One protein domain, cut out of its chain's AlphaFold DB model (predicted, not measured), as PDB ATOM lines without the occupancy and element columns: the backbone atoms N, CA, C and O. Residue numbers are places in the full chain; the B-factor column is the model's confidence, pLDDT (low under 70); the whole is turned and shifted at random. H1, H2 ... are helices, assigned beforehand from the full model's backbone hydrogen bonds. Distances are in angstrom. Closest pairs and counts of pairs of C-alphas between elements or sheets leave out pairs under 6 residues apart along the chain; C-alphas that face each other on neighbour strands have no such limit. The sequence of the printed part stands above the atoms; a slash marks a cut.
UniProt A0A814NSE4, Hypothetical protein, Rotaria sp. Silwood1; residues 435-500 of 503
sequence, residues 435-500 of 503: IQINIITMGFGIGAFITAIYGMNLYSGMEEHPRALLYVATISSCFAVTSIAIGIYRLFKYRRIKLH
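This is residues 435 to 500 of the 503 residues of the protein "Hypothetical protein" of Rotaria sp. Silwood1 (UniProt A0A814NSE4). A long helical hairpin makes a rod: H2, the longest helix, runs along it, and the shorter H1 lies side by side with H2, running the opposite way. A looping link joins them at one end, and residues 492 to 500 stick out at the other. The printed part has 66 residues with two named helices, H1 then H2, no named strand, and is all helix. It is only just loose, close to extended, with a radius of gyration of the C-alphas of 16.1 A and spans of 56 by 18 by 13 A.

H2, residues 468 to 498, and H1, residues 435 to 455, form a helical hairpin. They touch, and their closest C-alphas, those of Ala 480 and Gly 443, are 4.6 A apart. Their lines stand at a shallow tilt of 20 degrees, opposite ways. In H1 and H2 every O i to N i+4 pair is within hydrogen-bond range.

H2 measures 45.4 A from C-alpha 468 at (39.821, -13.346, -50.733) to C-alpha 498 at (7.017, -38.599, -32.019). H1 measures 29.4 A and begins with C-alpha 435 at (21.082, -32.281, -28.830).

The two C-alphas farthest apart, those of Glu 464 and His 500, are 56.1 A apart. The link of 12 residues, 456 to 467, is long. The printed part has no cut. Its mean pLDDT is 85.4, with values under 70 at residues 460, 462 to 463 and 498 to 500.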
ATOM      1  N   ILE A 435      21.157 -32.101 -27.371       92.25
ATOM      2  CA  ILE A 435      21.082 -32.281 -28.830       92.25
ATOM      3  C   ILE A 435      21.167 -30.933 -29.564       92.25
ATOM      4  O   ILE A 435      21.802 -30.853 -30.616       92.25
ATOM      5  N   GLN A 436      20.554 -29.870 -29.033       91.50
ATOM      6  CA  GLN A 436      20.639 -28.533 -29.633       91.50
ATOM      7  C   GLN A 436      22.071 -27.988 -29.591       91.50
ATOM      8  O   GLN A 436      22.558 -27.515 -30.617       91.50
ATOM      9  N   ILE A 437      22.759 -28.111 -28.451       94.69
ATOM     10  CA  ILE A 437      24.173 -27.728 -28.326       94.69
ATOM     11  C   ILE A 437      25.029 -28.535 -29.302       94.69
ATOM     12  O   ILE A 437      25.824 -27.951 -30.029       94.69
ATOM     13  N   ASN A 438      24.832 -29.851 -29.392       95.19
ATOM     14  CA  ASN A 438      25.606 -30.705 -30.293       95.19
ATOM     15  C   ASN A 438      25.428 -30.315 -31.769       95.19
ATOM     16  O   ASN A 438      26.405 -30.303 -32.515       95.19
ATOM     17  N   ILE A 439      24.216 -29.933 -32.194       94.25
ATOM     18  CA  ILE A 439      23.970 -29.408 -33.550       94.25
ATOM     19  C   ILE A 439      24.737 -28.096 -33.778       94.25
ATOM     20  O   ILE A 439      25.353 -27.924 -34.829       94.25
ATOM     21  N   ILE A 440      24.721 -27.184 -32.800       94.62
ATOM     22  CA  ILE A 440      25.441 -25.903 -32.875       94.62
ATOM     23  C   ILE A 440      26.958 -26.138 -32.943       94.62
ATOM     24  O   ILE A 440      27.620 -25.607 -33.833       94.62
ATOM     25  N   THR A 441      27.502 -26.984 -32.065       95.81
ATOM     26  CA  THR A 441      28.924 -27.353 -32.033       95.81
ATOM     27  C   THR A 441      29.362 -28.024 -33.331       95.81
ATOM     28  O   THR A 441      30.431 -27.708 -33.844       95.81
ATOM     29  N   MET A 442      28.533 -28.897 -33.912       94.19
ATOM     30  CA  MET A 442      28.813 -29.509 -35.214       94.19
ATOM     31  C   MET A 442      28.887 -28.456 -36.327       94.19
ATOM     32  O   MET A 442      29.796 -28.502 -37.156       94.19
ATOM     33  N   GLY A 443      27.972 -27.483 -36.330       92.69
ATOM     34  CA  GLY A 443      27.992 -26.392 -37.301       92.69
ATOM     35  C   GLY A 443      29.221 -25.495 -37.176       92.69
ATOM     36  O   GLY A 443      29.855 -25.175 -38.184       92.69
ATOM     37  N   PHE A 444      29.618 -25.156 -35.945       93.50
ATOM     38  CA  PHE A 444      30.888 -24.473 -35.696       93.50
ATOM     39  C   PHE A 444      32.092 -25.325 -36.098       93.50
ATOM     40  O   PHE A 444      33.031 -24.781 -36.669       93.50
ATOM     41  N   GLY A 445      32.061 -26.643 -35.883       95.12
ATOM     42  CA  GLY A 445      33.115 -27.565 -36.305       95.12
ATOM     43  C   GLY A 445      33.350 -27.551 -37.818       95.12
ATOM     44  O   GLY A 445      34.495 -27.490 -38.257       95.12
ATOM     45  N   ILE A 446      32.281 -27.516 -38.623       92.25
ATOM     46  CA  ILE A 446      32.376 -27.399 -40.091       92.25
ATOM     47  C   ILE A 446      32.987 -26.046 -40.494       92.25
ATOM     48  O   ILE A 446      33.892 -25.998 -41.326       92.25
ATOM     49  N   GLY A 447      32.533 -24.944 -39.887       90.38
ATOM     50  CA  GLY A 447      33.085 -23.609 -40.151       90.38
ATOM     51  C   GLY A 447      34.554 -23.472 -39.728       90.38
ATOM     52  O   GLY A 447      35.371 -22.923 -40.471       90.38
ATOM     53  N   ALA A 448      34.908 -24.022 -38.566       92.12
ATOM     54  CA  ALA A 448      36.271 -24.065 -38.049       92.12
ATOM     55  C   ALA A 448      37.183 -24.922 -38.930       92.12
ATOM     56  O   ALA A 448      38.311 -24.519 -39.180       92.12
ATOM     57  N   PHE A 449      36.700 -26.047 -39.464       92.56
ATOM     58  CA  PHE A 449      37.458 -26.888 -40.393       92.56
ATOM     59  C   PHE A 449      37.827 -26.142 -41.683       92.56
ATOM     60  O   PHE A 449      38.989 -26.139 -42.080       92.56
ATOM     61  N   ILE A 450      36.864 -25.440 -42.296       88.62
ATOM     62  CA  ILE A 450      37.116 -24.606 -43.486       88.62
ATOM     63  C   ILE A 450      38.126 -23.500 -43.149       88.62
ATOM     64  O   ILE A 450      39.079 -23.276 -43.891       88.62
ATOM     65  N   THR A 451      37.944 -22.838 -42.005       87.81
ATOM     66  CA  THR A 451      38.846 -21.773 -41.538       87.81
ATOM     67  C   THR A 451      40.255 -22.304 -41.266       87.81
ATOM     68  O   THR A 451      41.229 -21.638 -41.600       87.81
ATOM     69  N   ALA A 452      40.378 -23.512 -40.714       90.00
ATOM     70  CA  ALA A 452      41.654 -24.154 -40.435       90.00
ATOM     71  C   ALA A 452      42.421 -24.475 -41.720       90.00
ATOM     72  O   ALA A 452      43.601 -24.155 -41.784       90.00
ATOM     73  N   ILE A 453      41.768 -25.021 -42.757       88.19
ATOM     74  CA  ILE A 453      42.413 -25.313 -44.053       88.19
ATOM     75  C   ILE A 453      43.037 -24.050 -44.661       88.19
ATOM     76  O   ILE A 453      44.191 -24.079 -45.074       88.19
ATOM     77  N   TYR A 454      42.298 -22.936 -44.685       84.50
ATOM     78  CA  TYR A 454      42.799 -21.662 -45.219       84.50
ATOM     79  C   TYR A 454      43.717 -20.900 -44.251       84.50
ATOM     80  O   TYR A 454      44.372 -19.948 -44.662       84.50
ATOM     81  N   GLY A 455      43.764 -21.297 -42.978       83.19
ATOM     82  CA  GLY A 455      44.696 -20.776 -41.978       83.19
ATOM     83  C   GLY A 455      46.035 -21.521 -41.930       83.19
ATOM     84  O   GLY A 455      46.933 -21.103 -41.202       83.19
ATOM     85  N   MET A 456      46.184 -22.625 -42.669       84.81
ATOM     86  CA  MET A 456      47.456 -23.338 -42.786       84.81
ATOM     87  C   MET A 456      48.435 -22.560 -43.670       84.81
ATOM     88  O   MET A 456      48.048 -21.972 -44.673       84.81
ATOM     89  N   ASN A 457      49.725 -22.617 -43.331       80.50
ATOM     90  CA  ASN A 457      50.813 -22.001 -44.099       80.50
ATOM     91  C   ASN A 457      51.175 -22.836 -45.347       80.50
ATOM     92  O   ASN A 457      52.300 -23.316 -45.492       80.50
ATOM     93  N   LEU A 458      50.184 -23.097 -46.197       75.56
ATOM     94  CA  LEU A 458      50.321 -23.786 -47.477       75.56
ATOM     95  C   LEU A 458      49.895 -22.819 -48.580       75.56
ATOM     96  O   LEU A 458      48.853 -22.185 -48.455       75.56
ATOM     97  N   TYR A 459      50.670 -22.748 -49.664       70.94
ATOM     98  CA  TYR A 459      50.378 -21.858 -50.791       70.94
ATOM     99  C   TYR A 459      49.004 -22.167 -51.398       70.94
ATOM    100  O   TYR A 459      48.832 -23.162 -52.104       70.94
ATOM    101  N   SER A 460      48.032 -21.291 -51.135       69.75
ATOM    102  CA  SER A 460      46.650 -21.419 -51.620       69.75
ATOM    103  C   SER A 460      46.437 -20.736 -52.980       69.75
ATOM    104  O   SER A 460      45.486 -21.033 -53.701       69.75
ATOM    105  N   GLY A 461      47.322 -19.801 -53.353       72.31
ATOM    106  CA  GLY A 461      47.231 -19.024 -54.598       72.31
ATOM    107  C   GLY A 461      46.160 -17.923 -54.591       72.31
ATOM    108  O   GLY A 461      46.051 -17.178 -55.559       72.31
ATOM    109  N   MET A 462      45.388 -17.784 -53.504       67.88
ATOM    110  CA  MET A 462      44.348 -16.754 -53.333       67.88
ATOM    111  C   MET A 462      44.712 -15.659 -52.315       67.88
ATOM    112  O   MET A 462      43.889 -14.795 -52.025       67.88
ATOM    113  N   GLU A 463      45.927 -15.675 -51.765       69.81
ATOM    114  CA  GLU A 463      46.347 -14.797 -50.661       69.81
ATOM    115  C   GLU A 463      46.563 -13.333 -51.083       69.81
ATOM    116  O   GLU A 463      46.285 -12.421 -50.309       69.81
ATOM    117  N   GLU A 464      46.988 -13.087 -52.326       75.62
ATOM    118  CA  GLU A 464      47.273 -11.734 -52.836       75.62
ATOM    119  C   GLU A 464      46.007 -10.948 -53.233       75.62
ATOM    120  O   GLU A 464      46.061  -9.745 -53.501       75.62
ATOM    121  N   HIS A 465      44.838 -11.599 -53.266       79.38
ATOM    122  CA  HIS A 465      43.592 -10.947 -53.654       79.38
ATOM    123  C   HIS A 465      42.974 -10.145 -52.489       79.38
ATOM    124  O   HIS A 465      42.589 -10.728 -51.474       79.38
ATOM    125  N   PRO A 466      42.704  -8.831 -52.657       79.94
ATOM    126  CA  PRO A 466      42.249  -7.944 -51.576       79.94
ATOM    127  C   PRO A 466      40.872  -8.299 -50.985       79.94
ATOM    128  O   PRO A 466      40.483  -7.756 -49.954       79.94
ATOM    129  N   ARG A 467      40.104  -9.191 -51.630       83.31
ATOM    130  CA  ARG A 467      38.780  -9.654 -51.172       83.31
ATOM    131  C   ARG A 467      38.733 -11.142 -50.805       83.31
ATOM    132  O   ARG A 467      37.679 -11.608 -50.385       83.31
ATOM    133  N   ALA A 468      39.828 -11.894 -50.934       81.69
ATOM    134  CA  ALA A 468      39.821 -13.346 -50.733       81.69
ATOM    135  C   ALA A 468      39.407 -13.757 -49.311       81.69
ATOM    136  O   ALA A 468      38.567 -14.639 -49.141       81.69
ATOM    137  N   LEU A 469      39.906 -13.048 -48.293       81.50
ATOM    138  CA  LEU A 469      39.540 -13.276 -46.891       81.50
ATOM    139  C   LEU A 469      38.036 -13.088 -46.647       81.50
ATOM    140  O   LEU A 469      37.414 -13.890 -45.952       81.50
ATOM    141  N   LEU A 470      37.431 -12.067 -47.264       86.69
ATOM    142  CA  LEU A 470      35.993 -11.814 -47.156       86.69
ATOM    143  C   LEU A 470      35.177 -12.952 -47.790       86.69
ATOM    144  O   LEU A 470      34.168 -13.373 -47.226       86.69
ATOM    145  N   TYR A 471      35.617 -13.483 -48.935       86.44
ATOM    146  CA  TYR A 471      34.957 -14.625 -49.573       86.44
ATOM    147  C   TYR A 471      35.036 -15.890 -48.714       86.44
ATOM    148  O   TYR A 471      34.014 -16.527 -48.480       86.44
ATOM    149  N   VAL A 472      36.209 -16.232 -48.176       87.31
ATOM    150  CA  VAL A 472      36.360 -17.424 -47.323       87.31
ATOM    151  C   VAL A 472      35.538 -17.293 -46.038       87.31
ATOM    152  O   VAL A 472      34.834 -18.232 -45.674       87.31
ATOM    153  N   ALA A 473      35.547 -16.120 -45.393       88.69
ATOM    154  CA  ALA A 473      34.776 -15.868 -44.174       88.69
ATOM    155  C   ALA A 473      33.255 -15.935 -44.399       88.69
ATOM    156  O   ALA A 473      32.518 -16.471 -43.568       88.69
ATOM    157  N   THR A 474      32.768 -15.404 -45.524       90.25
ATOM    158  CA  THR A 474      31.336 -15.451 -45.861       90.25
ATOM    159  C   THR A 474      30.890 -16.861 -46.231       90.25
ATOM    160  O   THR A 474      29.837 -17.304 -45.772       90.25
ATOM    161  N   ILE A 475      31.701 -17.598 -46.993       89.38
ATOM    162  CA  ILE A 475      31.414 -18.983 -47.375       89.38
ATOM    163  C   ILE A 475      31.429 -19.900 -46.146       89.38
ATOM    164  O   ILE A 475      30.470 -20.642 -45.940       89.38
ATOM    165  N   SER A 476      32.456 -19.824 -45.293       91.25
ATOM    166  CA  SER A 476      32.545 -20.650 -44.081       91.25
ATOM    167  C   SER A 476      31.388 -20.373 -43.114       91.25
ATOM    168  O   SER A 476      30.767 -21.314 -42.614       91.25
ATOM    169  N   SER A 477      31.024 -19.100 -42.932       91.44
ATOM    170  CA  SER A 477      29.864 -18.696 -42.127       91.44
ATOM    171  C   SER A 477      28.551 -19.205 -42.727       91.44
ATOM    172  O   SER A 477      27.692 -19.702 -42.002       91.44
ATOM    173  N   CYS A 478      28.398 -19.146 -44.055       93.56
ATOM    174  CA  CYS A 478      27.217 -19.655 -44.752       93.56
ATOM    175  C   CYS A 478      27.057 -21.173 -44.576       93.56
ATOM    176  O   CYS A 478      25.968 -21.643 -44.233       93.56
ATOM    177  N   PHE A 479      28.137 -21.946 -44.732       91.31
ATOM    178  CA  PHE A 479      28.120 -23.394 -44.500       91.31
ATOM    179  C   PHE A 479      27.796 -23.739 -43.042       91.31
ATOM    180  O   PHE A 479      26.950 -24.604 -42.794       91.31
ATOM    181  N   ALA A 480      28.398 -23.031 -42.081       93.38
ATOM    182  CA  ALA A 480      28.109 -23.215 -40.662       93.38
ATOM    183  C   ALA A 480      26.622 -22.961 -40.361       93.38
ATOM    184  O   ALA A 480      25.940 -23.843 -39.840       93.38
ATOM    185  N   VAL A 481      26.076 -21.815 -40.782       94.31
ATOM    186  CA  VAL A 481      24.663 -21.462 -40.556       94.31
ATOM    187  C   VAL A 481      23.715 -22.445 -41.242       94.31
ATOM    188  O   VAL A 481      22.746 -22.893 -40.630       94.31
ATOM    189  N   THR A 482      24.003 -22.836 -42.485       93.38
ATOM    190  CA  THR A 482      23.167 -23.779 -43.242       93.38
ATOM    191  C   THR A 482      23.129 -25.148 -42.569       93.38
ATOM    192  O   THR A 482      22.061 -25.749 -42.438       93.38
ATOM    193  N   SER A 483      24.271 -25.637 -42.081       92.75
ATOM    194  CA  SER A 483      24.336 -26.921 -41.376       92.75
ATOM    195  C   SER A 483      23.526 -26.915 -40.069       92.75
ATOM    196  O   SER A 483      22.769 -27.857 -39.814       92.75
ATOM    197  N   ILE A 484      23.592 -25.823 -39.296       95.00
ATOM    198  CA  ILE A 484      22.801 -25.633 -38.070       95.00
ATOM    199  C   ILE A 484      21.311 -25.566 -38.413       95.00
ATOM    200  O   ILE A 484      20.503 -26.249 -37.780       95.00
ATOM    201  N   ALA A 485      20.936 -24.805 -39.447       94.25
ATOM    202  CA  ALA A 485      19.551 -24.679 -39.894       94.25
ATOM    203  C   ALA A 485      18.957 -26.035 -40.310       94.25
ATOM    204  O   ALA A 485      17.848 -26.378 -39.894       94.25
ATOM    205  N   ILE A 486      19.711 -26.848 -41.061       93.94
ATOM    206  CA  ILE A 486      19.303 -28.211 -41.438       93.94
ATOM    207  C   ILE A 486      19.152 -29.097 -40.196       93.94
ATOM    208  O   ILE A 486      18.165 -29.832 -40.084       93.94
ATOM    209  N   GLY A 487      20.104 -29.036 -39.260       92.31
ATOM    210  CA  GLY A 487      20.071 -29.813 -38.020       92.31
ATOM    211  C   GLY A 487      18.844 -29.493 -37.164       92.31
ATOM    212  O   GLY A 487      18.107 -30.397 -36.766       92.31
ATOM    213  N   ILE A 488      18.566 -28.205 -36.957       91.75
ATOM    214  CA  ILE A 488      17.404 -27.722 -36.202       91.75
ATOM    215  C   ILE A 488      16.095 -28.088 -36.917       91.75
ATOM    216  O   ILE A 488      15.170 -28.604 -36.283       91.75
ATOM    217  N   TYR A 489      16.010 -27.896 -38.237       92.38
ATOM    218  CA  TYR A 489      14.828 -28.266 -39.020       92.38
ATOM    219  C   TYR A 489      14.507 -29.762 -38.895       92.38
ATOM    220  O   TYR A 489      13.361 -30.146 -38.638       92.38
ATOM    221  N   ARG A 490      15.524 -30.626 -39.017       89.44
ATOM    222  CA  ARG A 490      15.358 -32.072 -38.831       89.44
ATOM    223  C   ARG A 490      14.918 -32.407 -37.408       89.44
ATOM    224  O   ARG A 490      14.001 -33.212 -37.253       89.44
ATOM    225  N   LEU A 491      15.497 -31.772 -36.386       89.06
ATOM    226  CA  LEU A 491      15.100 -31.966 -34.988       89.06
ATOM    227  C   LEU A 491      13.609 -31.660 -34.773       89.06
ATOM    228  O   LEU A 491      12.892 -32.474 -34.185       89.06
ATOM    229  N   PHE A 492      13.119 -30.530 -35.291       85.88
ATOM    230  CA  PHE A 492      11.701 -30.171 -35.200       85.88
ATOM    231  C   PHE A 492      10.796 -31.160 -35.941       85.88
ATOM    232  O   PHE A 492       9.749 -31.545 -35.412       85.88
ATOM    233  N   LYS A 493      11.206 -31.626 -37.128       87.25
ATOM    234  CA  LYS A 493      10.462 -32.639 -37.890       87.25
ATOM    235  C   LYS A 493      10.353 -33.961 -37.122       87.25
ATOM    236  O   LYS A 493       9.259 -34.511 -37.014       87.25
ATOM    237  N   TYR A 494      11.450 -34.443 -36.537       83.06
ATOM    238  CA  TYR A 494      11.446 -35.681 -35.751       83.06
ATOM    239  C   TYR A 494      10.620 -35.568 -34.464       83.06
ATOM    240  O   TYR A 494       9.900 -36.505 -34.121       83.06
ATOM    241  N   ARG A 495      10.652 -34.417 -33.775       78.44
ATOM    242  CA  ARG A 495       9.804 -34.188 -32.590       78.44
ATOM    243  C   ARG A 495       8.313 -34.201 -32.919       78.44
ATOM    244  O   ARG A 495       7.541 -34.790 -32.169       78.44
ATOM    245  N   ARG A 496       7.908 -33.615 -34.051       71.62
ATOM    246  CA  ARG A 496       6.502 -33.615 -34.497       71.62
ATOM    247  C   ARG A 496       5.960 -35.021 -34.763       71.62
ATOM    248  O   ARG A 496       4.823 -35.294 -34.407       71.62
ATOM    249  N   ILE A 497       6.776 -35.917 -35.320       70.06
ATOM    250  CA  ILE A 497       6.376 -37.308 -35.607       70.06
ATOM    251  C   ILE A 497       6.218 -38.120 -34.311       70.06
ATOM    252  O   ILE A 497       5.301 -38.927 -34.196       70.06
ATOM    253  N   LYS A 498       7.074 -37.884 -33.306       55.59
ATOM    254  CA  LYS A 498       7.017 -38.599 -32.019       55.59
ATOM    255  C   LYS A 498       5.793 -38.229 -31.167       55.59
ATOM    256  O   LYS A 498       5.313 -39.080 -30.431       55.59
ATOM    257  N   LEU A 499       5.271 -37.008 -31.302       53.75
ATOM    258  CA  LEU A 499       4.028 -36.556 -30.654       53.75
ATOM    259  C   LEU A 499       2.752 -37.070 -31.350       53.75
ATOM    260  O   LEU A 499       1.664 -36.898 -30.818       53.75
ATOM    261  N   HIS A 500       2.876 -37.673 -32.537       46.44
ATOM    262  CA  HIS A 500       1.763 -38.196 -33.338       46.44
ATOM    263  C   HIS A 500       1.614 -39.723 -33.264       46.44
ATOM    264  O   HIS A 500       0.855 -40.293 -34.042       46.44
TER     265      HIS A 500